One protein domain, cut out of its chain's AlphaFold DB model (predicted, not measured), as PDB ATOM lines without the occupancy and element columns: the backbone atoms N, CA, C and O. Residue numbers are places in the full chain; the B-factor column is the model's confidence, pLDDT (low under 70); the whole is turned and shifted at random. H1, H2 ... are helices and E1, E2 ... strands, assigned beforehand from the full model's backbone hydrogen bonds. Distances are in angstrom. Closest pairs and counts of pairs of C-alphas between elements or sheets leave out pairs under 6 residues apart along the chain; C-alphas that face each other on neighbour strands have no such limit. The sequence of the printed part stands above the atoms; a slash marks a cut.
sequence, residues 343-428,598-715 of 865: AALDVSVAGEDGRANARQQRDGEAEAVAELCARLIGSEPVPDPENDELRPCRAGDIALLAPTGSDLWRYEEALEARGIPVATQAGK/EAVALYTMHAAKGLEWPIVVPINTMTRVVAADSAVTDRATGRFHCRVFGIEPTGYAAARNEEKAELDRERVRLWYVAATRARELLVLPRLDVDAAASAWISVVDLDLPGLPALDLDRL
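What this domain is: This is residues 343 to 428 and 598 to 715 of the 865 residues of the protein "DNA helicase" of Alphaproteobacteria bacterium (UniProt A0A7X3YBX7). A strongly twisted sheet of six parallel strands curls round helix H1, with the short helix H2 beside H1 over the E6 and E5 end of the sheet. The long helix H3 reaches away from this sheet as an arm with the small hairpin E8 and E9 at its far end, and a second small hairpin, E2 and E3, lies near the opposite end of the whole. The printed part has 204 residues, with three named helices and ten named strands in the order E1 H1 E2 E3 E4 H2 E5 E6 E7 E8 E9 H3 E10; the class is mixed, helices and strands, though under half of the residues are in named elements. The large sheet's order is E1 E10 E7 E4 E6 E5. The whole is compact, with a radius of gyration of the C-alphas of 19.4 A and spans of 61 by 48 by 33 A.

Where its parts are: E1, residues 343 to 347, begins at C-alpha 343 (45.064, 10.884, 41.864). H1, residues 358 to 376, is 26.9 A long. E2, 381 to 383, and E3, 390 to 392, precede E4, 398 to 402. H2, 409 to 417, is 12.0 A long, and E5 is 422 to 424. After the cut come E6, 600 to 604, E7, 613 to 618, E8, 631 to 634, and E9, 639 to 642. H3, 652 to 675, runs 34.7 A from C-alpha 652 (40.130, 32.250, 79.121). E10, 678 to 687, is 20.9 A long, bends by 73 degrees at residue 681 and ends at C-alpha 687 (54.298, 19.321, 46.520).

How they stand to each other: E10 pairs with E1 over residues 683 to 687, N 345 to O 684 being 2.9 A, and with E7 over 678 to 682, N 616 to O 681 being 3.0 A. Of the other neighbour strands of this sheet, which are parallel, E7 and E4 have N 399 and O 615 within hydrogen-bond range at 2.9 A, E4 and E6 have N 400 and O 601 at 2.8 A, and E6 and E5 have N 423 and O 600 at 2.9 A. H1 and H2 are on one face of this sheet, an arrangement in two layers, one of helices and one of strands. They touch, closest at the C-alphas of Ala 366 and Tyr 411, 4.8 A, at a steep tilt of 41 degrees, the same way. E4, H2 and E5 form a split strand-helix-strand unit, with E6 between the strands and a right-handed crossover. H3 only grazes the sheet, with residues 671 to 675. At its other end the closest C-alphas of E8 and H3, Asp 634 and Ala 655, are 5.3 A apart. In the hairpins, N 632 and O 641 are 2.9 A apart, and N 382 and O 391 2.8 A. In H1, H2 and H3 every O i to N i+4 pair is within hydrogen-bond range.

The domain as a whole: The two C-alphas farthest apart, Glu 389 and Phe 645, are 63.7 A apart. Residues 429 to 597 are not printed, and C-alphas 428 and 598 are 21.8 A apart across the cut. The link from E7 to E8 is long, and residues 688 to 715 hold no named element. Mean pLDDT of the printed part is 88.2; residues 425 to 428 are under 70.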
ATOM      1  N   ALA A 343      43.680  10.770  42.323       95.94
ATOM      2  CA  ALA A 343      45.064  10.884  41.864       95.94
ATOM      3  C   ALA A 343      45.803  12.045  42.536       95.94
ATOM      4  O   ALA A 343      45.187  13.004  43.001       95.94
ATOM      5  N   ALA A 344      47.132  11.968  42.551       96.38
ATOM      6  CA  ALA A 344      47.996  13.069  42.951       96.38
ATOM      7  C   ALA A 344      48.465  13.877  41.729       96.38
ATOM      8  O   ALA A 344      48.802  13.300  40.695       96.38
ATOM      9  N   LEU A 345      48.527  15.202  41.863       96.00
ATOM     10  CA  LEU A 345      49.231  16.084  40.928       96.00
ATOM     11  C   LEU A 345      50.605  16.401  41.514       96.00
ATOM     12  O   LEU A 345      50.679  17.080  42.534       96.00
ATOM     13  N   ASP A 346      51.678  15.935  40.883       95.00
ATOM     14  CA  ASP A 346      53.036  16.241  41.337       95.00
ATOM     15  C   ASP A 346      53.409  17.689  40.996       95.00
ATOM     16  O   ASP A 346      53.368  18.096  39.836       95.00
ATOM     17  N   VAL A 347      53.765  18.473  42.017       93.88
ATOM     18  CA  VAL A 347      54.106  19.895  41.887       93.88
ATOM     19  C   VAL A 347      55.540  20.118  42.365       93.88
ATOM     20  O   VAL A 347      55.836  20.023  43.557       93.88
ATOM     21  N   SER A 348      56.429  20.457  41.433       91.75
ATOM     22  CA  SER A 348      57.827  20.769  41.736       91.75
ATOM     23  C   SER A 348      58.008  22.253  42.057       91.75
ATOM     24  O   SER A 348      57.913  23.101  41.170       91.75
ATOM     25  N   VAL A 349      58.274  22.578  43.324       90.75
ATOM     26  CA  VAL A 349      58.486  23.955  43.810       90.75
ATOM     27  C   VAL A 349      59.783  24.133  44.595       90.75
ATOM     28  O   VAL A 349      60.175  25.275  44.857       90.75
ATOM     29  N   ALA A 350      60.438  23.043  44.999       85.75
ATOM     30  CA  ALA A 350      61.669  23.083  45.772       85.75
ATOM     31  C   ALA A 350      62.825  23.734  44.989       85.75
ATOM     32  O   ALA A 350      63.077  23.430  43.823       85.75
ATOM     33  N   GLY A 351      63.559  24.634  45.651       81.62
ATOM     34  CA  GLY A 351      64.842  25.132  45.158       81.62
ATOM     35  C   GLY A 351      65.959  24.091  45.289       81.62
ATOM     36  O   GLY A 351      65.754  22.987  45.791       81.62
ATOM     37  N   GLU A 352      67.181  24.465  44.898       76.50
ATOM     38  CA  GLU A 352      68.371  23.596  44.994       76.50
ATOM     39  C   GLU A 352      68.666  23.100  46.427       76.50
ATOM     40  O   GLU A 352      69.330  22.083  46.611       76.50
ATOM     41  N   ASP A 353      68.165  23.801  47.448       79.94
ATOM     42  CA  ASP A 353      68.289  23.458  48.868       79.94
ATOM     43  C   ASP A 353      67.134  22.586  49.404       79.94
ATOM     44  O   ASP A 353      67.071  22.324  50.609       79.94
ATOM     45  N   GLY A 354      66.219  22.142  48.534       77.69
ATOM     46  CA  GLY A 354      65.046  21.347  48.906       77.69
ATOM     47  C   GLY A 354      63.964  22.150  49.633       77.69
ATOM     48  O   GLY A 354      63.111  21.572  50.304       77.69
ATOM     49  N   ARG A 355      64.014  23.488  49.577       82.06
ATOM     50  CA  ARG A 355      63.060  24.370  50.256       82.06
ATOM     51  C   ARG A 355      62.373  25.289  49.262       82.06
ATOM     52  O   ARG A 355      62.944  25.710  48.264       82.06
ATOM     53  N   ALA A 356      61.145  25.663  49.592       84.69
ATOM     54  CA  ALA A 356      60.391  26.678  48.874       84.69
ATOM     55  C   ALA A 356      59.760  27.626  49.887       84.69
ATOM     56  O   ALA A 356      59.185  27.186  50.887       84.69
ATOM     57  N   ASN A 357      59.855  28.932  49.655       88.44
ATOM     58  CA  ASN A 357      59.119  29.892  50.471       88.44
ATOM     59  C   ASN A 357      57.614  29.860  50.127       88.44
ATOM     60  O   ASN A 357      57.210  29.362  49.079       88.44
ATOM     61  N   ALA A 358      56.770  30.429  50.994       86.62
ATOM     62  CA  ALA A 358      55.312  30.372  50.827       86.62
ATOM     63  C   ALA A 358      54.808  30.971  49.500       86.62
ATOM     64  O   ALA A 358      53.769  30.552  48.999       86.62
ATOM     65  N   ARG A 359      55.527  31.946  48.926       88.75
ATOM     66  CA  ARG A 359      55.179  32.521  47.623       88.75
ATOM     67  C   ARG A 359      55.493  31.539  46.493       88.75
ATOM     68  O   ARG A 359      54.618  31.295  45.678       88.75
ATOM     69  N   GLN A 360      56.695  30.961  46.482       89.31
ATOM     70  CA  GLN A 360      57.114  29.968  45.484       89.31
ATOM     71  C   GLN A 360      56.187  28.752  45.471       89.31
ATOM     72  O   GLN A 360      55.779  28.323  44.401       89.31
ATOM     73  N   GLN A 361      55.804  28.253  46.651       90.75
ATOM     74  CA  GLN A 361      54.857  27.140  46.765       90.75
ATOM     75  C   GLN A 361      53.512  27.471  46.104       90.75
ATOM     76  O   GLN A 361      53.027  26.697  45.290       90.75
ATOM     77  N   ARG A 362      52.934  28.642  46.413       91.06
ATOM     78  CA  ARG A 362      51.632  29.068  45.869       91.06
ATOM     79  C   ARG A 362      51.672  29.346  44.369       91.06
ATOM     80  O   ARG A 362      50.733  28.980  43.676       91.06
ATOM     81  N   ASP A 363      52.725  30.010  43.895       92.25
ATOM     82  CA  ASP A 363      52.887  30.349  42.476       92.25
ATOM     83  C   ASP A 363      53.130  29.081  41.638       92.25
ATOM     84  O   ASP A 363      52.514  28.912  40.591       92.25
ATOM     85  N   GLY A 364      53.962  28.154  42.127       93.75
ATOM     86  CA  GLY A 364      54.214  26.878  41.453       93.75
ATOM     87  C   GLY A 364      53.009  25.933  41.458       93.75
ATOM     88  O   GLY A 364      52.721  25.317  40.436       93.75
ATOM     89  N   GLU A 365      52.258  25.863  42.564       95.88
ATOM     90  CA  GLU A 365      50.987  25.121  42.621       95.88
ATOM     91  C   GLU A 365      49.966  25.696  41.629       95.88
ATOM     92  O   GLU A 365      49.355  24.936  40.880       95.88
ATOM     93  N   ALA A 366      49.810  27.025  41.573       95.12
ATOM     94  CA  ALA A 366      48.890  27.677  40.642       95.12
ATOM     95  C   ALA A 366      49.231  27.382  39.173       95.12
ATOM     96  O   ALA A 366      48.329  27.056  38.402       95.12
ATOM     97  N   GLU A 367      50.512  27.433  38.795       95.38
ATOM     98  CA  GLU A 367      50.954  27.121  37.431       95.38
ATOM     99  C   GLU A 367      50.716  25.645  37.072       95.38
ATOM    100  O   GLU A 367      50.167  25.350  36.010       95.38
ATOM    101  N   ALA A 368      51.050  24.714  37.973       95.31
ATOM    102  CA  ALA A 368      50.833  23.283  37.753       95.31
ATOM    103  C   ALA A 368      49.339  22.927  37.651       95.31
ATOM    104  O   ALA A 368      48.940  22.108  36.824       95.31
ATOM    105  N   VAL A 369      48.489  23.564  38.462       96.50
ATOM    106  CA  VAL A 369      47.031  23.390  38.395       96.50
ATOM    107  C   VAL A 369      46.462  23.995  37.111       96.50
ATOM    108  O   VAL A 369      45.586  23.389  36.491       96.50
ATOM    109  N   ALA A 370      46.953  25.157  36.674       94.88
ATOM    110  CA  ALA A 370      46.540  25.751  35.407       94.88
ATOM    111  C   ALA A 370      46.956  24.879  34.210       94.88
ATOM    112  O   ALA A 370      46.193  24.735  33.254       94.88
ATOM    113  N   GLU A 371      48.124  24.234  34.288       94.12
ATOM    114  CA  GLU A 371      48.558  23.234  33.315       94.12
ATOM    115  C   GLU A 371      47.665  22.002  33.281       94.12
ATOM    116  O   GLU A 371      47.242  21.587  32.203       94.12
ATOM    117  N   LEU A 372      47.341  21.456  34.453       94.94
ATOM    118  CA  LEU A 372      46.394  20.356  34.580       94.94
ATOM    119  C   LEU A 372      45.062  20.710  33.908       94.94
ATOM    120  O   LEU A 372      44.580  19.949  33.073       94.94
ATOM    121  N   CYS A 373      44.490  21.875  34.224       94.19
ATOM    122  CA  CYS A 373      43.227  22.318  33.629       94.19
ATOM    123  C   CYS A 373      43.338  22.430  32.103       94.19
ATOM    124  O   CYS A 373      42.476  21.915  31.394       94.19
ATOM    125  N   ALA A 374      44.415  23.037  31.593       91.06
ATOM    126  CA  ALA A 374      44.645  23.189  30.157       91.06
ATOM    127  C   ALA A 374      44.714  21.847  29.420       91.06
ATOM    128  O   ALA A 374      44.189  21.735  28.316       91.06
ATOM    129  N   ARG A 375      45.344  20.835  30.032       90.56
ATOM    130  CA  ARG A 375      45.474  19.497  29.444       90.56
ATOM    131  C   ARG A 375      44.185  18.681  29.545       90.56
ATOM    132  O   ARG A 375      43.914  17.907  28.634       90.56
ATOM    133  N   LEU A 376      43.398  18.832  30.615       91.12
ATOM    134  CA  LEU A 376      42.119  18.125  30.793       91.12
ATOM    135  C   LEU A 376      41.029  18.652  29.852       91.12
ATOM    136  O   LEU A 376      40.282  17.862  29.270       91.12
ATOM    137  N   ILE A 377      40.935  19.977  29.699       89.19
ATOM    138  CA  ILE A 377      39.911  20.622  28.871       89.19
ATOM    139  C   ILE A 377      40.073  20.181  27.410       89.19
ATOM    140  O   ILE A 377      41.122  20.346  26.792       89.19
ATOM    141  N   GLY A 378      39.004  19.615  26.851       84.88
ATOM    142  CA  GLY A 378      38.963  19.095  25.486       84.88
ATOM    143  C   GLY A 378      39.533  17.684  25.304       84.88
ATOM    144  O   GLY A 378      39.494  17.187  24.180       84.88
ATOM    145  N   SER A 379      40.025  17.020  26.359       86.31
ATOM    146  CA  SER A 379      40.629  15.680  26.253       86.31
ATOM    147  C   SER A 379      40.039  14.642  27.215       86.31
ATOM    148  O   SER A 379      39.765  13.516  26.798       86.31
ATOM    149  N   GLU A 380      39.803  15.006  28.478       88.75
ATOM    150  CA  GLU A 380      39.340  14.072  29.506       88.75
ATOM    151  C   GLU A 380      37.850  13.739  29.296       88.75
ATOM    152  O   GLU A 380      37.041  14.662  29.183       88.75
ATOM    153  N   PRO A 381      37.442  12.457  29.241       89.06
ATOM    154  CA  PRO A 381      36.042  12.093  29.059       89.06
ATOM    155  C   PRO A 381      35.245  12.247  30.363       89.06
ATOM    156  O   PRO A 381      35.546  11.609  31.378       89.06
ATOM    157  N   VAL A 382      34.185  13.052  30.300       90.19
ATOM    158  CA  VAL A 382      33.259  13.376  31.392       90.19
ATOM    159  C   VAL A 382      31.825  13.047  30.949       90.19
ATOM    160  O   VAL A 382      31.465  13.378  29.820       90.19
ATOM    161  N   PRO A 383      30.992  12.394  31.784       87.69
ATOM    162  CA  PRO A 383      29.599  12.126  31.439       87.69
ATOM    163  C   PRO A 383      28.773  13.412  31.405       87.69
ATOM    164  O   PRO A 383      28.869  14.258  32.300       87.69
ATOM    165  N   ASP A 384      27.933  13.535  30.388       83.12
ATOM    166  CA  ASP A 384      27.011  14.647  30.241       83.12
ATOM    167  C   ASP A 384      25.870  14.566  31.282       83.12
ATOM    168  O   ASP A 384      25.309  13.487  31.498       83.12
ATOM    169  N   PRO A 385      25.499  15.673  31.954       75.62
ATOM    170  CA  PRO A 385      24.418  15.673  32.941       75.62
ATOM    171  C   PRO A 385      23.048  15.233  32.403       75.62
ATOM    172  O   PRO A 385      22.245  14.714  33.184       75.62
ATOM    173  N   GLU A 386      22.757  15.455  31.117       77.19
ATOM    174  CA  GLU A 386      21.427  15.212  30.547       77.19
ATOM    175  C   GLU A 386      21.218  13.751  30.143       77.19
ATOM    176  O   GLU A 386      20.160  13.177  30.420       77.19
ATOM    177  N   ASN A 387      22.223  13.142  29.508       82.62
ATOM    178  CA  ASN A 387      22.112  11.815  28.897       82.62
ATOM    179  C   ASN A 387      23.158  10.788  29.389       82.62
ATOM    180  O   ASN A 387      23.078   9.628  28.991       82.62
ATOM    181  N   ASP A 388      24.084  11.182  30.276       79.31
ATOM    182  CA  ASP A 388      25.185  10.364  30.828       79.31
ATOM    183  C   ASP A 388      26.169   9.834  29.753       79.31
ATOM    184  O   ASP A 388      27.022   8.995  30.048       79.31
ATOM    185  N   GLU A 389      26.107  10.342  28.512       87.75
ATOM    186  CA  GLU A 389      27.070  10.035  27.450       87.75
ATOM    187  C   GLU A 389      28.402  10.750  27.700       87.75
ATOM    188  O   GLU A 389      28.455  11.870  28.204       87.75
ATOM    189  N   LEU A 390      29.511  10.109  27.333       88.12
ATOM    190  CA  LEU A 390      30.834  10.697  27.524       88.12
ATOM    191  C   LEU A 390      31.097  11.797  26.494       88.12
ATOM    192  O   LEU A 390      31.091  11.549  25.287       88.12
ATOM    193  N   ARG A 391      31.427  12.989  26.989       90.62
ATOM    194  CA  ARG A 391      31.896  14.129  26.199       90.62
ATOM    195  C   ARG A 391      33.266  14.615  26.683       90.62
ATOM    196  O   ARG A 391      33.645  14.335  27.820       90.62
ATOM    197  N   PRO A 392      34.018  15.364  25.859       89.62
ATOM    198  CA  PRO A 392      35.228  16.030  26.325       89.62
ATOM    199  C   PRO A 392      34.936  16.990  27.488       89.62
ATOM    200  O   PRO A 392      33.901  17.666  27.512       89.62
ATOM    201  N   CYS A 393      35.870  17.055  28.435       90.31
ATOM    202  CA  CYS A 393      35.829  17.955  29.580       90.31
ATOM    203  C   CYS A 393      35.782  19.411  29.114       90.31
ATOM    204  O   CYS A 393      36.568  19.841  28.267       90.31
ATOM    205  N   ARG A 394      34.883  20.186  29.708       89.06
ATOM    206  CA  ARG A 394      34.782  21.640  29.568       89.06
ATOM    207  C   ARG A 394      35.359  22.300  30.814       89.06
ATOM    208  O   ARG A 394      35.516  21.660  31.851       89.06
ATOM    209  N   ALA A 395      35.652  23.592  30.737       87.94
ATOM    210  CA  ALA A 395      36.151  24.336  31.892       87.94
ATOM    211  C   ALA A 395      35.152  24.327  33.070       87.94
ATOM    212  O   ALA A 395      35.579  24.158  34.210       87.94
ATOM    213  N   GLY A 396      33.839  24.393  32.803       87.94
ATOM    214  CA  GLY A 396      32.788  24.303  33.826       87.94
ATOM    215  C   GLY A 396      32.708  22.971  34.580       87.94
ATOM    216  O   GLY A 396      32.100  22.913  35.648       87.94
ATOM    217  N   ASP A 397      33.351  21.911  34.080       92.19
ATOM    218  CA  ASP A 397      33.396  20.607  34.753       92.19
ATOM    219  C   ASP A 397      34.452  20.545  35.872       92.19
ATOM    220  O   ASP A 397      34.496  19.567  36.626       92.19
ATOM    221  N   ILE A 398      35.313  21.565  35.972       95.31
ATOM    222  CA  ILE A 398      36.443  21.613  36.900       95.31
ATOM    223  C   ILE A 398      36.170  22.638  38.000       95.31
ATOM    224  O   ILE A 398      35.944  23.821  37.730       95.31
ATOM    225  N   ALA A 399      36.283  22.200  39.254       95.31
ATOM    226  CA  ALA A 399      36.274  23.079  40.413       95.31
ATOM    227  C   ALA A 399      37.574  23.027  41.213       95.31
ATOM    228  O   ALA A 399      38.062  21.968  41.608       95.31
ATOM    229  N   LEU A 400      38.088  24.212  41.515       96.38
ATOM    230  CA  LEU A 400      39.235  24.444  42.371       96.38
ATOM    231  C   LEU A 400      38.745  24.918  43.743       96.38
ATOM    232  O   LEU A 400      38.086  25.957  43.856       96.38
ATOM    233  N   LEU A 401      39.053  24.150  44.790       95.62
ATOM    234  CA  LEU A 401      38.538  24.385  46.140       95.62
ATOM    235  C   LEU A 401      39.655  24.812  47.090       95.62
ATOM    236  O   LEU A 401      40.496  24.004  47.473       95.62
ATOM    237  N   ALA A 402      39.641  26.069  47.530       93.50
ATOM    238  CA  ALA A 402      40.618  26.572  48.494       93.50
ATOM    239  C   ALA A 402      40.044  26.647  49.918       93.50
ATOM    240  O   ALA A 402      38.888  27.041  50.100       93.50
ATOM    241  N   PRO A 403      40.836  26.392  50.974       90.25
ATOM    242  CA  PRO A 403      40.351  26.547  52.346       90.25
ATOM    243  C   PRO A 403      39.955  27.991  52.685       90.25
ATOM    244  O   PRO A 403      39.022  28.238  53.452       90.25
ATOM    245  N   THR A 404      40.651  28.970  52.096       86.06
ATOM    246  CA  THR A 404      40.374  30.397  52.286       86.06
ATOM    247  C   THR A 404      40.379  31.133  50.954       86.06
ATOM    248  O   THR A 404      41.088  30.755  50.031       86.06
ATOM    249  N   GLY A 405      39.644  32.245  50.882       79.56
ATOM    250  CA  GLY A 405      39.625  33.100  49.692       79.56
ATOM    251  C   GLY A 405      40.875  33.968  49.496       79.56
ATOM    252  O   GLY A 405      40.862  34.882  48.680       79.56
ATOM    253  N   SER A 406      41.911  33.806  50.322       73.38
ATOM    254  CA  SER A 406      43.150  34.587  50.218       73.38
ATOM    255  C   SER A 406      44.049  34.015  49.122       73.38
ATOM    256  O   SER A 406      44.174  32.803  49.006       73.38
ATOM    257  N   ASP A 407      44.692  34.890  48.348       77.69
ATOM    258  CA  ASP A 407      45.627  34.530  47.267       77.69
ATOM    259  C   ASP A 407      45.059  33.712  46.100       77.69
ATOM    260  O   ASP A 407      45.813  33.254  45.249       77.69
ATOM    261  N   LEU A 408      43.734  33.600  46.002       83.81
ATOM    262  CA  LEU A 408      43.077  32.945  44.870       83.81
ATOM    263  C   LEU A 408      43.353  33.622  43.523       83.81
ATOM    264  O   LEU A 408      43.388  32.947  42.502       83.81
ATOM    265  N   TRP A 409      43.658  34.920  43.538       80.88
ATOM    266  CA  TRP A 409      44.076  35.683  42.361       80.88
ATOM    267  C   TRP A 409      45.288  35.075  41.633       80.88
ATOM    268  O   TRP A 409      45.419  35.280  40.435       80.88
ATOM    269  N   ARG A 410      46.153  34.308  42.319       87.81
ATOM    270  CA  ARG A 410      47.297  33.620  41.688       87.81
ATOM    271  C   ARG A 410      46.840  32.516  40.737       87.81
ATOM    272  O   ARG A 410      47.392  32.364  39.657       87.81
ATOM    273  N   TYR A 411      45.807  31.776  41.139       90.56
ATOM    274  CA  TYR A 411      45.190  30.735  40.317       90.56
ATOM    275  C   TYR A 411      44.420  31.351  39.155       90.56
ATOM    276  O   TYR A 411      44.508  30.852  38.039       90.56
ATOM    277  N   GLU A 412      43.714  32.457  39.403       84.12
ATOM    278  CA  GLU A 412      43.058  33.230  38.342       84.12
ATOM    279  C   GLU A 412      44.068  33.692  37.290       84.12
ATOM    280  O   GLU A 412      43.872  33.439  36.109       84.12
ATOM    281  N   GLU A 413      45.174  34.311  37.712       82.44
ATOM    282  CA  GLU A 413      46.212  34.814  36.808       82.44
ATOM    283  C   GLU A 413      46.871  33.685  36.001       82.44
ATOM    284  O   GLU A 413      47.034  33.826  34.790       82.44
ATOM    285  N   ALA A 414      47.186  32.549  36.635       89.81
ATOM    286  CA  ALA A 414      47.769  31.390  35.956       89.81
ATOM    287  C   ALA A 414      46.812  30.763  34.919       89.81
ATOM    288  O   ALA A 414      47.224  30.427  33.807       89.81
ATOM    289  N   LEU A 415      45.520  30.642  35.247       87.75
ATOM    290  CA  LEU A 415      44.492  30.144  34.323       87.75
ATOM    291  C   LEU A 415      44.256  31.123  33.160       87.75
ATOM    292  O   LEU A 415      44.233  30.711  31.999       87.75
ATOM    293  N   GLU A 416      44.159  32.422  33.452       81.12
ATOM    294  CA  GLU A 416      43.969  33.480  32.452       81.12
ATOM    295  C   GLU A 416      45.147  33.569  31.477       81.12
ATOM    296  O   GLU A 416      44.932  33.701  30.268       81.12
ATOM    297  N   ALA A 417      46.382  33.434  31.977       82.75
ATOM    298  CA  ALA A 417      47.594  33.403  31.161       82.75
ATOM    299  C   ALA A 417      47.591  32.253  30.140       82.75
ATOM    300  O   ALA A 417      48.193  32.374  29.071       82.75
ATOM    301  N   ARG A 418      46.872  31.163  30.438       84.44
ATOM    302  CA  ARG A 418      46.673  30.009  29.550       84.44
ATOM    303  C   ARG A 418      45.400  30.090  28.711       84.44
ATOM    304  O   ARG A 418      45.105  29.154  27.981       84.44
ATOM    305  N   GLY A 419      44.653  31.188  28.764       76.31
ATOM    306  CA  GLY A 419      43.436  31.333  27.969       76.31
ATOM    307  C   GLY A 419      42.168  30.788  28.632       76.31
ATOM    308  O   GLY A 419      41.113  30.842  28.007       76.31
ATOM    309  N   ILE A 420      42.249  30.270  29.863       82.81
ATOM    310  CA  ILE A 420      41.149  29.559  30.518       82.81
ATOM    311  C   ILE A 420      40.281  30.552  31.307       82.81
ATOM    312  O   ILE A 420      40.792  31.234  32.199       82.81
ATOM    313  N   PRO A 421      38.974  30.649  31.019       77.19
ATOM    314  CA  PRO A 421      38.058  31.482  31.793       77.19
ATOM    315  C   PRO A 421      37.847  30.930  33.213       77.19
ATOM    316  O   PRO A 421      37.769  29.720  33.427       77.19
ATOM    317  N   VAL A 422      37.722  31.834  34.191       79.38
ATOM    318  CA  VAL A 422      37.580  31.505  35.620       79.38
ATOM    319  C   VAL A 422      36.378  32.222  36.222       79.38
ATOM    320  O   VAL A 422      36.208  33.431  36.051       79.38
ATOM    321  N   ALA A 423      35.575  31.485  36.989       78.00
ATOM    322  CA  ALA A 423      34.468  32.013  37.772       78.00
ATOM    323  C   ALA A 423      34.796  31.943  39.274       78.00
ATOM    324  O   ALA A 423      34.656  30.893  39.905       78.00
ATOM    325  N   THR A 424      35.210  33.071  39.868       74.81
ATOM    326  CA  THR A 424      35.586  33.143  41.293       74.81
ATOM    327  C   THR A 424      34.470  33.690  42.182       74.81
ATOM    328  O   THR A 424      33.979  34.801  41.984       74.81
ATOM    329  N   GLN A 425      34.142  32.971  43.261       65.25
ATOM    330  CA  GLN A 425      33.178  33.423  44.287       65.25
ATOM    331  C   GLN A 425      33.820  34.015  45.542       65.25
ATOM    332  O   GLN A 425      33.141  34.554  46.413       65.25
ATOM    333  N   ALA A 426      35.143  33.963  45.647       54.78
ATOM    334  CA  ALA A 426      35.855  34.374  46.848       54.78
ATOM    335  C   ALA A 426      35.960  35.895  47.080       54.78
ATOM    336  O   ALA A 426      36.521  36.309  48.095       54.78
ATOM    337  N   GLY A 427      35.401  36.722  46.191       54.19
ATOM    338  CA  GLY A 427      34.953  38.082  46.506       54.19
ATOM    339  C   GLY A 427      35.994  39.069  47.044       54.19
ATOM    340  O   GLY A 427      35.639  39.945  47.828       54.19
ATOM    341  N   LYS A 428      37.272  38.951  46.669       58.94
ATOM    342  CA  LYS A 428      38.327  39.906  47.081       58.94
ATOM    343  C   LYS A 428      38.906  40.736  45.928       58.94
ATOM    344  O   LYS A 428      39.811  41.534  46.157       58.94
ATOM    345  N   GLU A 598      31.147  27.420  30.924       70.81
ATOM    346  CA  GLU A 598      32.379  27.501  30.144       70.81
ATOM    347  C   GLU A 598      33.587  27.966  30.964       70.81
ATOM    348  O   GLU A 598      34.630  28.204  30.371       70.81
ATOM    349  N   ALA A 599      33.504  28.071  32.299       83.00
ATOM    350  CA  ALA A 599      34.589  28.591  33.140       83.00
ATOM    351  C   ALA A 599      34.964  27.680  34.316       83.00
ATOM    352  O   ALA A 599      34.098  27.104  34.968       83.00
ATOM    353  N   VAL A 600      36.258  27.619  34.649       89.25
ATOM    354  CA  VAL A 600      36.747  26.884  35.824       89.25
ATOM    355  C   VAL A 600      36.217  27.544  37.095       89.25
ATOM    356  O   VAL A 600      36.386  28.747  37.320       89.25
ATOM    357  N   ALA A 601      35.576  26.748  37.944       89.69
ATOM    358  CA  ALA A 601      34.933  27.207  39.165       89.69
ATOM    359  C   ALA A 601      35.958  27.362  40.302       89.69
ATOM    360  O   ALA A 601      36.499  26.373  40.787       89.69
ATOM    361  N   LEU A 602      36.190  28.584  40.793       89.44
ATOM    362  CA  LEU A 602      37.098  28.848  41.917       89.44
ATOM    363  C   LEU A 602      36.307  29.208  43.184       89.44
ATOM    364  O   LEU A 602      35.796  30.325  43.347       89.44
ATOM    365  N   TYR A 603      36.209  28.244  44.099       89.12
ATOM    366  CA  TYR A 603      35.386  28.331  45.304       89.12
ATOM    367  C   TYR A 603      36.227  28.174  46.570       89.12
ATOM    368  O   TYR A 603      37.276  27.529  46.592       89.12
ATOM    369  N   THR A 604      35.748  28.750  47.672       91.62
ATOM    370  CA  THR A 604      36.215  28.293  48.981       91.62
ATOM    371  C   THR A 604      35.560  26.950  49.298       91.62
ATOM    372  O   THR A 604      34.429  26.709  48.883       91.62
ATOM    373  N   MET A 605      36.215  26.093  50.084       93.12
ATOM    374  CA  MET A 605      35.632  24.811  50.512       93.12
ATOM    375  C   MET A 605      34.255  24.997  51.179       93.12
ATOM    376  O   MET A 605      33.354  24.192  50.974       93.12
ATOM    377  N   HIS A 606      34.056  26.109  51.900       90.81
ATOM    378  CA  HIS A 606      32.767  26.472  52.493       90.81
ATOM    379  C   HIS A 606      31.694  26.804  51.454       90.81
ATOM    380  O   HIS A 606      30.541  26.422  51.619       90.81
ATOM    381  N   ALA A 607      32.051  27.540  50.398       88.75
ATOM    382  CA  ALA A 607      31.116  27.930  49.345       88.75
ATOM    383  C   ALA A 607      30.792  26.776  48.382       88.75
ATOM    384  O   ALA A 607      29.846  26.879  47.611       88.75
ATOM    385  N   ALA A 608      31.571  25.692  48.421       90.81
ATOM    386  CA  ALA A 608      31.356  24.494  47.617       90.81
ATOM    387  C   ALA A 608      30.314  23.532  48.213       90.81
ATOM    388  O   ALA A 608      29.910  22.579  47.546       90.81
ATOM    389  N   LYS A 609      29.881  23.743  49.465       89.25
ATOM    390  CA  LYS A 609      28.836  22.924  50.089       89.25
ATOM    391  C   LYS A 609      27.542  22.988  49.267       89.25
ATOM    392  O   LYS A 609      27.199  24.028  48.720       89.25
ATOM    393  N   GLY A 610      26.864  21.848  49.142       86.12
ATOM    394  CA  GLY A 610      25.669  21.691  48.301       86.12
ATOM    395  C   GLY A 610      25.944  21.582  46.794       86.12
ATOM    396  O   GLY A 610      25.099  21.073  46.070       86.12
ATOM    397  N   LEU A 611      27.132  21.972  46.322       91.38
ATOM    398  CA  LEU A 611      27.523  21.884  44.913       91.38
ATOM    399  C   LEU A 611      28.248  20.563  44.609       91.38
ATOM    400  O   LEU A 611      28.609  19.813  45.523       91.38
ATOM    401  N   GLU A 612      28.445  20.267  43.328       92.56
ATOM    402  CA  GLU A 612      29.157  19.086  42.837       92.56
ATOM    403  C   GLU A 612      29.749  19.345  41.449       92.56
ATOM    404  O   GLU A 612      29.174  20.093  40.661       92.56
ATOM    405  N   TRP A 613      30.888  18.712  41.153       94.25
ATOM    406  CA  TRP A 613      31.562  18.819  39.856       94.25
ATOM    407  C   TRP A 613      32.134  17.470  39.420       94.25
ATOM    408  O   TRP A 613      32.526  16.664  40.274       94.25
ATOM    409  N   PRO A 614      32.221  17.205  38.105       94.75
ATOM    410  CA  PRO A 614      32.964  16.066  37.580       94.75
ATOM    411  C   PRO A 614      34.386  15.971  38.133       94.75
ATOM    412  O   PRO A 614      34.763  14.919  38.654       94.75
ATOM    413  N   ILE A 615      35.137  17.074  38.087       96.25
ATOM    414  CA  ILE A 615      36.539  17.129  38.498       96.25
ATOM    415  C   ILE A 615      36.706  18.157  39.617       96.25
ATOM    416  O   ILE A 615      36.287  19.307  39.490       96.25
ATOM    417  N   VAL A 616      37.344  17.752  40.715       97.94
ATOM    418  CA  VAL A 616      37.625  18.633  41.856       97.94
ATOM    419  C   VAL A 616      39.099  18.580  42.224       97.94
ATOM    420  O   VAL A 616      39.672  17.500  42.383       97.94
ATOM    421  N   VAL A 617      39.691  19.758  42.421       97.94
ATOM    422  CA  VAL A 617      41.078  19.929  42.861       97.94
ATOM    423  C   VAL A 617      41.113  20.825  44.104       97.94
ATOM    424  O   VAL A 617      40.903  22.038  44.004       97.94
ATOM    425  N   PRO A 618      41.347  20.276  45.308       96.81
ATOM    426  CA  PRO A 618      41.637  21.079  46.488       96.81
ATOM    427  C   PRO A 618      42.998  21.770  46.342       96.81
ATOM    428  O   PRO A 618      44.015  21.102  46.192       96.81
ATOM    429  N   ILE A 619      43.023  23.097  46.408       95.50
ATOM    430  CA  ILE A 619      44.209  23.925  46.133       95.50
ATOM    431  C   ILE A 619      44.591  24.798  47.331       95.50
ATOM    432  O   ILE A 619      43.776  25.058  48.223       95.50
ATOM    433  N   ASN A 620      45.821  25.314  47.344       93.25
ATOM    434  CA  ASN A 620      46.344  26.218  48.371       93.25
ATOM    435  C   ASN A 620      46.280  25.604  49.785       93.25
ATOM    436  O   ASN A 620      46.078  26.292  50.795       93.25
ATOM    437  N   THR A 621      46.439  24.285  49.863       91.00
ATOM    438  CA  THR A 621      46.281  23.477  51.084       91.00
ATOM    439  C   THR A 621      47.529  23.518  51.974       91.00
ATOM    440  O   THR A 621      47.463  23.206  53.162       91.00
ATOM    441  N   MET A 622      48.655  24.023  51.459       89.06
ATOM    442  CA  MET A 622      49.863  24.328  52.245       89.06
ATOM    443  C   MET A 622      49.727  25.590  53.109       89.06
ATOM    444  O   MET A 622      50.590  25.897  53.937       89.06
ATOM    445  N   THR A 623      48.643  26.353  52.940       87.12
ATOM    446  CA  THR A 623      48.379  27.530  53.767       87.12
ATOM    447  C   THR A 623      48.152  27.130  55.225       87.12
ATOM    448  O   THR A 623      47.476  26.149  55.529       87.12
ATOM    449  N   ARG A 624      48.715  27.918  56.149       87.44
ATOM    450  CA  ARG A 624      48.531  27.711  57.589       87.44
ATOM    451  C   ARG A 624      47.090  27.978  58.003       87.44
ATOM    452  O   ARG A 624      46.484  28.956  57.562       87.44
ATOM    453  N   VAL A 625      46.577  27.144  58.895       85.44
ATOM    454  CA  VAL A 625      45.276  27.347  59.524       85.44
ATOM    455  C   VAL A 625      45.287  28.631  60.356       85.44
ATOM    456  O   VAL A 625      46.273  28.966  61.019       85.44
ATOM    457  N   VAL A 626      44.185  29.378  60.302       77.06
ATOM    458  CA  VAL A 626      44.031  30.617  61.075       77.06
ATOM    459  C   VAL A 626      43.884  30.261  62.555       77.06
ATOM    460  O   VAL A 626      43.207  29.293  62.905       77.06
ATOM    461  N   ALA A 627      44.548  30.998  63.443       74.00
ATOM    462  CA  ALA A 627      44.394  30.781  64.878       74.00
ATOM    463  C   ALA A 627      42.979  31.167  65.339       74.00
ATOM    464  O   ALA A 627      42.367  32.051  64.750       74.00
ATOM    465  N   ALA A 628      42.494  30.528  66.406       73.56
ATOM    466  CA  ALA A 628      41.247  30.932  67.049       73.56
ATOM    467  C   ALA A 628      41.310  32.408  67.477       73.56
ATOM    468  O   ALA A 628      42.373  32.883  67.916       73.56
ATOM    469  N   ASP A 629      40.165  33.085  67.371       73.88
ATOM    470  CA  ASP A 629      40.008  34.483  67.753       73.88
ATOM    471  C   ASP A 629      40.428  34.721  69.208       73.88
ATOM    472  O   ASP A 629      40.443  33.833  70.065       73.88
ATOM    473  N   SER A 630      40.830  35.959  69.493       78.44
ATOM    474  CA  SER A 630      41.215  36.364  70.845       78.44
ATOM    475  C   SER A 630      40.015  36.556  71.770       78.44
ATOM    476  O   SER A 630      40.221  36.623  72.981       78.44
ATOM    477  N   ALA A 631      38.808  36.647  71.217       87.31
ATOM    478  CA  ALA A 631      37.546  36.797  71.917       87.31
ATOM    479  C   ALA A 631      36.691  35.552  71.655       87.31
ATOM    480  O   ALA A 631      36.463  35.190  70.504       87.31
ATOM    481  N   VAL A 632      36.275  34.874  72.720       88.12
ATOM    482  CA  VAL A 632      35.581  33.583  72.660       88.12
ATOM    483  C   VAL A 632      34.409  33.575  73.633       88.12
ATOM    484  O   VAL A 632      34.445  34.239  74.667       88.12
ATOM    485  N   THR A 633      33.358  32.824  73.313       86.25
ATOM    486  CA  THR A 633      32.300  32.489  74.275       86.25
ATOM    487  C   THR A 633      32.386  31.022  74.594       86.25
ATOM    488  O   THR A 633      32.332  30.187  73.695       86.25
ATOM    489  N   ASP A 634      32.514  30.724  75.878       85.94
ATOM    490  CA  ASP A 634      32.323  29.373  76.364       85.94
ATOM    491  C   ASP A 634      30.854  29.000  76.141       85.94
ATOM    492  O   ASP A 634      29.963  29.550  76.782       85.94
ATOM    493  N   ARG A 635      30.597  28.094  75.192       77.25
ATOM    494  CA  ARG A 635      29.236  27.672  74.833       77.25
ATOM    495  C   ARG A 635      28.549  26.885  75.948       77.25
ATOM    496  O   ARG A 635      27.326  26.890  75.995       77.25
ATOM    497  N   ALA A 636      29.306  26.225  76.827       78.00
ATOM    498  CA  ALA A 636      28.733  25.455  77.927       78.00
ATOM    499  C   ALA A 636      28.203  26.374  79.032       78.00
ATOM    500  O   ALA A 636      27.165  26.093  79.624       78.00
ATOM    501  N   THR A 637      28.907  27.477  79.299       81.81
ATOM    502  CA  THR A 637      28.522  28.429  80.350       81.81
ATOM    503  C   THR A 637      27.833  29.685  79.825       81.81
ATOM    504  O   THR A 637      27.234  30.404  80.613       81.81
ATOM    505  N   GLY A 638      27.918  29.987  78.526       82.31
ATOM    506  CA  GLY A 638      27.472  31.254  77.934       82.31
ATOM    507  C   GLY A 638      28.358  32.453  78.297       82.31
ATOM    508  O   GLY A 638      27.945  33.603  78.130       82.31
ATOM    509  N   ARG A 639      29.561  32.223  78.842       87.75
ATOM    510  CA  ARG A 639      30.437  33.287  79.353       87.75
ATOM    511  C   ARG A 639      31.389  33.800  78.277       87.75
ATOM    512  O   ARG A 639      32.064  33.033  77.592       87.75
ATOM    513  N   PHE A 640      31.481  35.121  78.159       90.00
ATOM    514  CA  PHE A 640      32.386  35.785  77.225       90.00
ATOM    515  C   PHE A 640      33.773  36.004  77.822       90.00
ATOM    516  O   PHE A 640      33.907  36.547  78.918       90.00
ATOM    517  N   HIS A 641      34.817  35.676  77.066       90.88
ATOM    518  CA  HIS A 641      36.196  35.941  77.445       90.88
ATOM    519  C   HIS A 641      36.957  36.627  76.308       90.88
ATOM    520  O   HIS A 641      36.998  36.139  75.181       90.88
ATOM    521  N   CYS A 642      37.649  37.720  76.617       92.38
ATOM    522  CA  CYS A 642      38.618  38.348  75.724       92.38
ATOM    523  C   CYS A 642      39.797  38.900  76.529       92.38
ATOM    524  O   CYS A 642      39.686  39.137  77.732       92.38
ATOM    525  N   ARG A 643      40.949  39.096  75.881       92.19
ATOM    526  CA  ARG A 643      42.109  39.692  76.554       92.19
ATOM    527  C   ARG A 643      41.852  41.161  76.877       92.19
ATOM    528  O   ARG A 643      41.536  41.937  75.980       92.19
ATOM    529  N   VAL A 644      42.098  41.561  78.120       92.31
ATOM    530  CA  VAL A 644      42.007  42.958  78.564       92.31
ATOM    531  C   VAL A 644      43.427  43.512  78.648       92.31
ATOM    532  O   VAL A 644      44.211  43.065  79.478       92.31
ATOM    533  N   PHE A 645      43.795  44.426  77.743       88.94
ATOM    534  CA  PHE A 645      45.173  44.940  77.616       88.94
ATOM    535  C   PHE A 645      46.249  43.839  77.564       88.94
ATOM    536  O   PHE A 645      47.297  43.916  78.196       88.94
ATOM    537  N   GLY A 646      45.971  42.780  76.797       87.38
ATOM    538  CA  GLY A 646      46.885  41.647  76.618       87.38
ATOM    539  C   GLY A 646      46.832  40.593  77.728       87.38
ATOM    540  O   GLY A 646      47.409  39.522  77.548       87.38
ATOM    541  N   ILE A 647      46.104  40.848  78.816       90.50
ATOM    542  CA  ILE A 647      45.978  39.944  79.962       90.50
ATOM    543  C   ILE A 647      44.778  39.031  79.760       90.50
ATOM    544  O   ILE A 647      43.703  39.464  79.346       90.50
ATOM    545  N   GLU A 648      44.973  37.748  80.032       93.12
ATOM    546  CA  GLU A 648      43.945  36.720  79.899       93.12
ATOM    547  C   GLU A 648      43.051  36.716  81.149       93.12
ATOM    548  O   GLU A 648      43.584  36.646  82.248       93.12
ATOM    549  N   PRO A 649      41.716  36.799  81.041       93.88
ATOM    550  CA  PRO A 649      40.837  36.606  82.195       93.88
ATOM    551  C   PRO A 649      40.860  35.165  82.725       93.88
ATOM    552  O   PRO A 649      41.261  34.229  82.028       93.88
ATOM    553  N   THR A 650      40.353  34.956  83.940       93.56
ATOM    554  CA  THR A 650      40.150  33.622  84.519       93.56
ATOM    555  C   THR A 650      39.263  32.781  83.597       93.56
ATOM    556  O   THR A 650      38.250  33.255  83.085       93.56
ATOM    557  N   GLY A 651      39.667  31.534  83.339       90.38
ATOM    558  CA  GLY A 651      38.960  30.616  82.434       90.38
ATOM    559  C   GLY A 651      39.229  30.829  80.937       90.38
ATOM    560  O   GLY A 651      38.932  29.937  80.146       90.38
ATOM    561  N   TYR A 652      39.873  31.934  80.534       91.69
ATOM    562  CA  TYR A 652      40.130  32.250  79.121       91.69
ATOM    563  C   TYR A 652      40.887  31.146  78.378       91.69
ATOM    564  O   TYR A 652      40.495  30.752  77.284       91.69
ATOM    565  N   ALA A 653      41.971  30.634  78.967       90.56
ATOM    566  CA  ALA A 653      42.799  29.620  78.320       90.56
ATOM    567  C   ALA A 653      42.022  28.317  78.064       90.56
ATOM    568  O   ALA A 653      42.195  27.708  77.012       90.56
ATOM    569  N   ALA A 654      41.144  27.916  78.990       90.94
ATOM    570  CA  ALA A 654      40.289  26.745  78.823       90.94
ATOM    571  C   ALA A 654      39.267  26.967  77.698       90.94
ATOM    572  O   ALA A 654      39.237  26.182  76.753       90.94
ATOM    573  N   ALA A 655      38.532  28.086  77.733       90.19
ATOM    574  CA  ALA A 655      37.559  28.441  76.696       90.19
ATOM    575  C   ALA A 655      38.205  28.537  75.302       90.19
ATOM    576  O   ALA A 655      37.669  28.037  74.317       90.19
ATOM    577  N   ARG A 656      39.403  29.128  75.211       90.31
ATOM    578  CA  ARG A 656      40.151  29.239  73.953       90.31
ATOM    579  C   ARG A 656      40.655  27.889  73.442       90.31
ATOM    580  O   ARG A 656      40.675  27.675  72.232       90.31
ATOM    581  N   ASN A 657      41.112  27.008  74.330       90.44
ATOM    582  CA  ASN A 657      41.572  25.676  73.942       90.44
ATOM    583  C   ASN A 657      40.409  24.817  73.435       90.44
ATOM    584  O   ASN A 657      40.588  24.121  72.438       90.44
ATOM    585  N   GLU A 658      39.237  24.917  74.062       88.75
ATOM    586  CA  GLU A 658      38.023  24.246  73.589       88.75
ATOM    587  C   GLU A 658      37.574  24.799  72.230       88.75
ATOM    588  O   GLU A 658      37.353  24.031  71.299       88.75
ATOM    589  N   GLU A 659      37.551  26.130  72.060       88.69
ATOM    590  CA  GLU A 659      37.262  26.759  70.759       88.69
ATOM    591  C   GLU A 659      38.228  26.272  69.677       88.69
ATOM    592  O   GLU A 659      37.823  25.945  68.564       88.69
ATOM    593  N   LYS A 660      39.522  26.192  70.001       89.56
ATOM    594  CA  LYS A 660      40.528  25.676  69.075       89.56
ATOM    595  C   LYS A 660      40.254  24.215  68.711       89.56
ATOM    596  O   LYS A 660      40.327  23.885  67.532       89.56
ATOM    597  N   ALA A 661      39.954  23.366  69.693       89.25
ATOM    598  CA  ALA A 661      39.663  21.955  69.460       89.25
ATOM    599  C   ALA A 661      38.421  21.779  68.569       89.25
ATOM    600  O   ALA A 661      38.444  20.973  67.641       89.25
ATOM    601  N   GLU A 662      37.378  22.584  68.780       87.88
ATOM    602  CA  GLU A 662      36.194  22.628  67.914       87.88
ATOM    603  C   GLU A 662      36.508  23.078  66.484       87.88
ATOM    604  O   GLU A 662      36.067  22.446  65.524       87.88
ATOM    605  N   LEU A 663      37.306  24.135  66.315       89.12
ATOM    606  CA  LEU A 663      37.743  24.579  64.989       89.12
ATOM    607  C   LEU A 663      38.571  23.500  64.282       89.12
ATOM    608  O   LEU A 663      38.422  23.307  63.080       89.12
ATOM    609  N   ASP A 664      39.427  22.780  65.008       90.38
ATOM    610  CA  ASP A 664      40.197  21.663  64.458       90.38
ATOM    611  C   ASP A 664      39.269  20.518  64.002       90.38
ATOM    612  O   ASP A 664      39.430  20.015  62.887       90.38
ATOM    613  N   ARG A 665      38.221  20.195  64.774       91.56
ATOM    614  CA  ARG A 665      37.164  19.246  64.370       91.56
ATOM    615  C   ARG A 665      36.398  19.708  63.126       91.56
ATOM    616  O   ARG A 665      36.152  18.912  62.217       91.56
ATOM    617  N   GLU A 666      36.039  20.987  63.041       92.06
ATOM    618  CA  GLU A 666      35.350  21.560  61.876       92.06
ATOM    619  C   GLU A 666      36.203  21.493  60.602       92.06
ATOM    620  O   GLU A 666      35.682  21.220  59.522       92.06
ATOM    621  N   ARG A 667      37.525  21.659  60.710       93.12
ATOM    622  CA  ARG A 667      38.441  21.566  59.559       93.12
ATOM    623  C   ARG A 667      38.476  20.171  58.945       93.12
ATOM    624  O   ARG A 667      38.564  20.064  57.723       93.12
ATOM    625  N   VAL A 668      38.369  19.120  59.762       95.06
ATOM    626  CA  VAL A 668      38.227  17.739  59.271       95.06
ATOM    627  C   VAL A 668      36.939  17.599  58.455       95.06
ATOM    628  O   VAL A 668      36.968  17.077  57.340       95.06
ATOM    629  N   ARG A 669      35.818  18.137  58.958       94.69
ATOM    630  CA  ARG A 669      34.529  18.154  58.240       94.69
ATOM    631  C   ARG A 669      34.599  18.964  56.946       94.69
ATOM    632  O   ARG A 669      34.041  18.559  55.931       94.69
ATOM    633  N   LEU A 670      35.335  20.072  56.936       94.50
ATOM    634  CA  LEU A 670      35.536  20.876  55.732       94.50
ATOM    635  C   LEU A 670      36.308  20.113  54.644       94.50
ATOM    636  O   LEU A 670      35.938  20.175  53.472       94.50
ATOM    637  N   TRP A 671      37.331  19.347  55.030       95.62
ATOM    638  CA  TRP A 671      38.032  18.436  54.122       95.62
ATOM    639  C   TRP A 671      37.120  17.333  53.584       95.62
ATOM    640  O   TRP A 671      37.154  17.043  52.388       95.62
ATOM    641  N   TYR A 672      36.265  16.767  54.440       95.50
ATOM    642  CA  TYR A 672      35.262  15.786  54.030       95.50
ATOM    643  C   TYR A 672      34.296  16.374  52.992       95.50
ATOM    644  O   TYR A 672      34.034  15.763  51.952       95.50
ATOM    645  N   VAL A 673      33.817  17.603  53.216       95.19
ATOM    646  CA  VAL A 673      32.991  18.328  52.242       95.19
ATOM    647  C   VAL A 673      33.740  18.491  50.925       95.19
ATOM    648  O   VAL A 673      33.185  18.118  49.895       95.19
ATOM    649  N   ALA A 674      34.990  18.969  50.946       95.81
ATOM    650  CA  ALA A 674      35.794  19.188  49.743       95.81
ATOM    651  C   ALA A 674      35.996  17.901  48.921       95.81
ATOM    652  O   ALA A 674      35.765  17.905  47.714       95.81
ATOM    653  N   ALA A 675      36.353  16.789  49.571       95.44
ATOM    654  CA  ALA A 675      36.576  15.507  48.900       95.44
ATOM    655  C   ALA A 675      35.284  14.915  48.303       95.44
ATOM    656  O   ALA A 675      35.304  14.340  47.218       95.44
ATOM    657  N   THR A 676      34.137  15.110  48.965       94.75
ATOM    658  CA  THR A 676      32.824  14.604  48.509       94.75
ATOM    659  C   THR A 676      32.150  15.466  47.433       94.75
ATOM    660  O   THR A 676      31.023  15.171  47.023       94.75
ATOM    661  N   ARG A 677      32.799  16.548  46.972       95.38
ATOM    662  CA  ARG A 677      32.304  17.350  45.837       95.38
ATOM    663  C   ARG A 677      32.616  16.711  44.482       95.38
ATOM    664  O   ARG A 677      31.948  17.038  43.504       95.38
ATOM    665  N   ALA A 678      33.616  15.829  44.430       96.25
ATOM    666  CA  ALA A 678      34.067  15.172  43.209       96.25
ATOM    667  C   ALA A 678      33.100  14.062  42.779       96.25
ATOM    668  O   ALA A 678      32.761  13.183  43.577       96.25
ATOM    669  N   ARG A 679      32.691  14.064  41.507       94.56
ATOM    670  CA  ARG A 679      31.886  12.981  40.920       94.56
ATOM    671  C   ARG A 679      32.751  11.923  40.245       94.56
ATOM    672  O   ARG A 679      32.569  10.741  40.523       94.56
ATOM    673  N   GLU A 680      33.685  12.345  39.394       93.69
ATOM    674  CA  GLU A 680      34.464  11.468  38.509       93.69
ATOM    675  C   GLU A 680      35.940  11.378  38.903       93.69
ATOM    676  O   GLU A 680      36.498  10.274  38.941       93.69
ATOM    677  N   LEU A 681      36.552  12.526  39.214       95.25
ATOM    678  CA  LEU A 681      37.976  12.638  39.514       95.25
ATOM    679  C   LEU A 681      38.239  13.628  40.659       95.25
ATOM    680  O   LEU A 681      37.898  14.808  40.575       95.25
ATOM    681  N   LEU A 682      38.896  13.146  41.714       97.38
ATOM    682  CA  LEU A 682      39.485  13.956  42.779       97.38
ATOM    683  C   LEU A 682      41.005  14.020  42.576       97.38
ATOM    684  O   LEU A 682      41.678  12.990  42.640       97.38
ATOM    685  N   VAL A 683      41.549  15.218  42.351       97.50
ATOM    686  CA  VAL A 683      42.997  15.424  42.189       97.50
ATOM    687  C   VAL A 683      43.554  16.170  43.393       97.50
ATOM    688  O   VAL A 683      43.075  17.250  43.725       97.50
ATOM    689  N   LEU A 684      44.578  15.618  44.039       97.19
ATOM    690  CA  LEU A 684      45.226  16.217  45.204       97.19
ATOM    691  C   LEU A 684      46.646  16.687  44.846       97.19
ATOM    692  O   LEU A 684      47.493  15.852  44.526       97.19
ATOM    693  N   PRO A 685      46.946  17.997  44.897       96.00
ATOM    694  CA  PRO A 685      48.305  18.495  44.708       96.00
ATOM    695  C   PRO A 685      49.277  17.919  45.745       96.00
ATOM    696  O   PRO A 685      49.046  17.995  46.953       96.00
ATOM    697  N   ARG A 686      50.385  17.356  45.262       94.62
ATOM    698  CA  ARG A 686      51.487  16.793  46.043       94.62
ATOM    699  C   ARG A 686      52.752  17.587  45.737       94.62
ATOM    700  O   ARG A 686      53.378  17.407  44.697       94.62
ATOM    701  N   LEU A 687      53.105  18.489  46.649       93.62
ATOM    702  CA  LEU A 687      54.298  19.321  46.520       93.62
ATOM    703  C   LEU A 687      55.545  18.561  46.991       93.62
ATOM    704  O   LEU A 687      55.486  17.788  47.944       93.62
ATOM    705  N   ASP A 688      56.687  18.842  46.371       91.75
ATOM    706  CA  ASP A 688      58.009  18.294  46.718       91.75
ATOM    707  C   ASP A 688      58.662  18.950  47.956       91.75
ATOM    708  O   ASP A 688      59.884  18.943  48.112       91.75
ATOM    709  N   VAL A 689      57.847  19.506  48.860       90.25
ATOM    710  CA  VAL A 689      58.276  20.138  50.115       90.25
ATOM    711  C   VAL A 689      57.403  19.698  51.287       90.25
ATOM    712  O   VAL A 689      56.194  19.514  51.149       90.25
ATOM    713  N   ASP A 690      58.005  19.596  52.473       87.12
ATOM    714  CA  ASP A 690      57.288  19.195  53.684       87.12
ATOM    715  C   ASP A 690      56.233  20.231  54.102       87.12
ATOM    716  O   ASP A 690      56.497  21.436  54.211       87.12
ATOM    717  N   ALA A 691      55.033  19.743  54.414       86.31
ATOM    718  CA  ALA A 691      53.976  20.559  54.989       86.31
ATOM    719  C   ALA A 691      54.296  20.928  56.445       86.31
ATOM    720  O   ALA A 691      54.748  20.109  57.247       86.31
ATOM    721  N   ALA A 692      54.017  22.175  56.825       87.81
ATOM    722  CA  ALA A 692      54.042  22.550  58.234       87.81
ATOM    723  C   ALA A 692      52.909  21.830  58.981       87.81
ATOM    724  O   ALA A 692      51.796  21.786  58.478       87.81
ATOM    725  N   ALA A 693      53.129  21.399  60.227       86.31
ATOM    726  CA  ALA A 693      52.088  20.746  61.039       86.31
ATOM    727  C   ALA A 693      50.814  21.594  61.253       86.31
ATOM    728  O   ALA A 693      49.775  21.080  61.650       86.31
ATOM    729  N   SER A 694      50.894  22.908  61.022       86.50
ATOM    730  CA  SER A 694      49.765  23.840  61.068       86.50
ATOM    731  C   SER A 694      49.171  24.164  59.691       86.50
ATOM    732  O   SER A 694      48.376  25.095  59.591       86.50
ATOM    733  N   ALA A 695      49.574  23.477  58.622       90.00
ATOM    734  CA  ALA A 695      49.004  23.633  57.286       90.00
ATOM    735  C   ALA A 695      47.672  22.883  57.155       90.00
ATOM    736  O   ALA A 695      47.438  21.889  57.839       90.00
ATOM    737  N   TRP A 696      46.807  23.343  56.250       91.75
ATOM    738  CA  TRP A 696      45.517  22.699  55.985       91.75
ATOM    739  C   TRP A 696      45.660  21.241  55.546       91.75
ATOM    740  O   TRP A 696      44.885  20.402  55.992       91.75
ATOM    741  N   ILE A 697      46.662  20.924  54.726       91.75
ATOM    742  CA  ILE A 697      46.929  19.557  54.262       91.75
ATOM    743  C   ILE A 697      47.304  18.591  55.397       91.75
ATOM    744  O   ILE A 697      47.161  17.388  55.243       91.75
ATOM    745  N   SER A 698      47.746  19.103  56.551       92.69
ATOM    746  CA  SER A 698      48.120  18.294  57.719       92.69
ATOM    747  C   SER A 698      46.958  18.018  58.678       92.69
ATOM    748  O   SER A 698      47.163  17.371  59.700       92.69
ATOM    749  N   VAL A 699      45.750  18.518  58.386       91.69
ATOM    750  CA  VAL A 699      44.559  18.312  59.232       91.69
ATOM    751  C   VAL A 699      44.055  16.867  59.163       91.69
ATOM    752  O   VAL A 699      43.586  16.336  60.165       91.69
ATOM    753  N   VAL A 700      44.144  16.238  57.990       92.88
ATOM    754  CA  VAL A 700      43.733  14.850  57.741       92.88
ATOM    755  C   VAL A 700      44.871  14.152  57.008       92.88
ATOM    756  O   VAL A 700      45.451  14.733  56.092       92.88
ATOM    757  N   ASP A 701      45.190  12.917  57.389       93.69
ATOM    758  CA  ASP A 701      46.124  12.102  56.615       93.69
ATOM    759  C   ASP A 701      45.442  11.624  55.326       93.69
ATOM    760  O   ASP A 701      44.579  10.749  55.344       93.69
ATOM    761  N   LEU A 702      45.809  12.243  54.207       93.50
ATOM    762  CA  LEU A 702      45.286  11.927  52.879       93.50
ATOM    763  C   LEU A 702      46.117  10.862  52.143       93.50
ATOM    764  O   LEU A 702      45.747  10.493  51.030       93.50
ATOM    765  N   ASP A 703      47.215  10.365  52.726       93.62
ATOM    766  CA  ASP A 703      48.108   9.373  52.101       93.62
ATOM    767  C   ASP A 703      48.541   9.756  50.674       93.62
ATOM    768  O   ASP A 703      48.534   8.960  49.736       93.62
ATOM    769  N   LEU A 704      48.930  11.027  50.502       91.25
ATOM    770  CA  LEU A 704      49.422  11.561  49.226       91.25
ATOM    771  C   LEU A 704      50.562  10.727  48.601       91.25
ATOM    772  O   LEU A 704      50.597  10.616  47.372       91.25
ATOM    773  N   PRO A 705      51.507  10.135  49.366       90.12
ATOM    774  CA  PRO A 705      52.532   9.266  48.790       90.12
ATOM    775  C   PRO A 705      51.971   7.971  48.186       90.12
ATOM    776  O   PRO A 705      52.529   7.482  47.206       90.12
ATOM    777  N   GLY A 706      50.883   7.427  48.746       90.88
ATOM    778  CA  GLY A 706      50.222   6.212  48.263       90.88
ATOM    779  C   GLY A 706      49.336   6.419  47.030       90.88
ATOM    780  O   GLY A 706      48.974   5.446  46.367       90.88
ATOM    781  N   LEU A 707      49.000   7.668  46.691       93.44
ATOM    782  CA  LEU A 707      48.160   7.983  45.535       93.44
ATOM    783  C   LEU A 707      48.908   7.820  44.201       93.44
ATOM    784  O   LEU A 707      50.082   8.196  44.092       93.44
ATOM    785  N   PRO A 708      48.227   7.325  43.148       93.50
ATOM    786  CA  PRO A 708      48.800   7.287  41.811       93.50
ATOM    787  C   PRO A 708      49.021   8.713  41.296       93.50
ATOM    788  O   PRO A 708      48.125   9.555  41.373       93.50
ATOM    789  N   ALA A 709      50.210   8.979  40.756       90.81
ATOM    790  CA  ALA A 709      50.504  10.249  40.101       90.81
ATOM    791  C   ALA A 709      49.750  10.344  38.769       90.81
ATOM    792  O   ALA A 709      49.715   9.382  37.994       90.81
ATOM    793  N   LEU A 710      49.154  11.503  38.503       88.12
ATOM    794  CA  LEU A 710      48.527  11.784  37.221       88.12
ATOM    795  C   LEU A 710      49.613  12.057  36.171       88.12
ATOM    796  O   LEU A 710      50.370  13.018  36.274       88.12
ATOM    797  N   ASP A 711      49.681  11.200  35.155       81.31
ATOM    798  CA  ASP A 711      50.638  11.326  34.055       81.31
ATOM    799  C   ASP A 711      50.139  12.363  33.037       81.31
ATOM    800  O   ASP A 711      49.392  12.039  32.108       81.31
ATOM    801  N   LEU A 712      50.531  13.625  33.240       80.38
ATOM    802  CA  LEU A 712      50.155  14.734  32.362       80.38
ATOM    803  C   LEU A 712      50.636  14.527  30.921       80.38
ATOM    804  O   LEU A 712      49.989  15.026  30.001       80.38
ATOM    805  N   ASP A 713      51.729  13.792  30.693       75.81
ATOM    806  CA  ASP A 713      52.331  13.601  29.363       75.81
ATOM    807  C   ASP A 713      51.509  12.687  28.450       75.81
ATOM    808  O   ASP A 713      51.719  12.657  27.236       75.81
ATOM    809  N   ARG A 714      50.528  11.973  29.011       75.88
ATOM    810  CA  ARG A 714      49.531  11.218  28.236       75.88
ATOM    811  C   ARG A 714      48.376  12.076  27.735       75.88
ATOM    812  O   ARG A 714      47.626  11.613  26.878       75.88
ATOM    813  N   LEU A 715      48.225  13.290  28.262       74.69
ATOM    814  CA  LEU A 715      47.221  14.252  27.824       74.69
ATOM    815  C   LEU A 715      47.819  15.178  26.748       74.69
ATOM    816  O   LEU A 715      49.013  15.487  26.798       74.69
TER     817      LEU A 715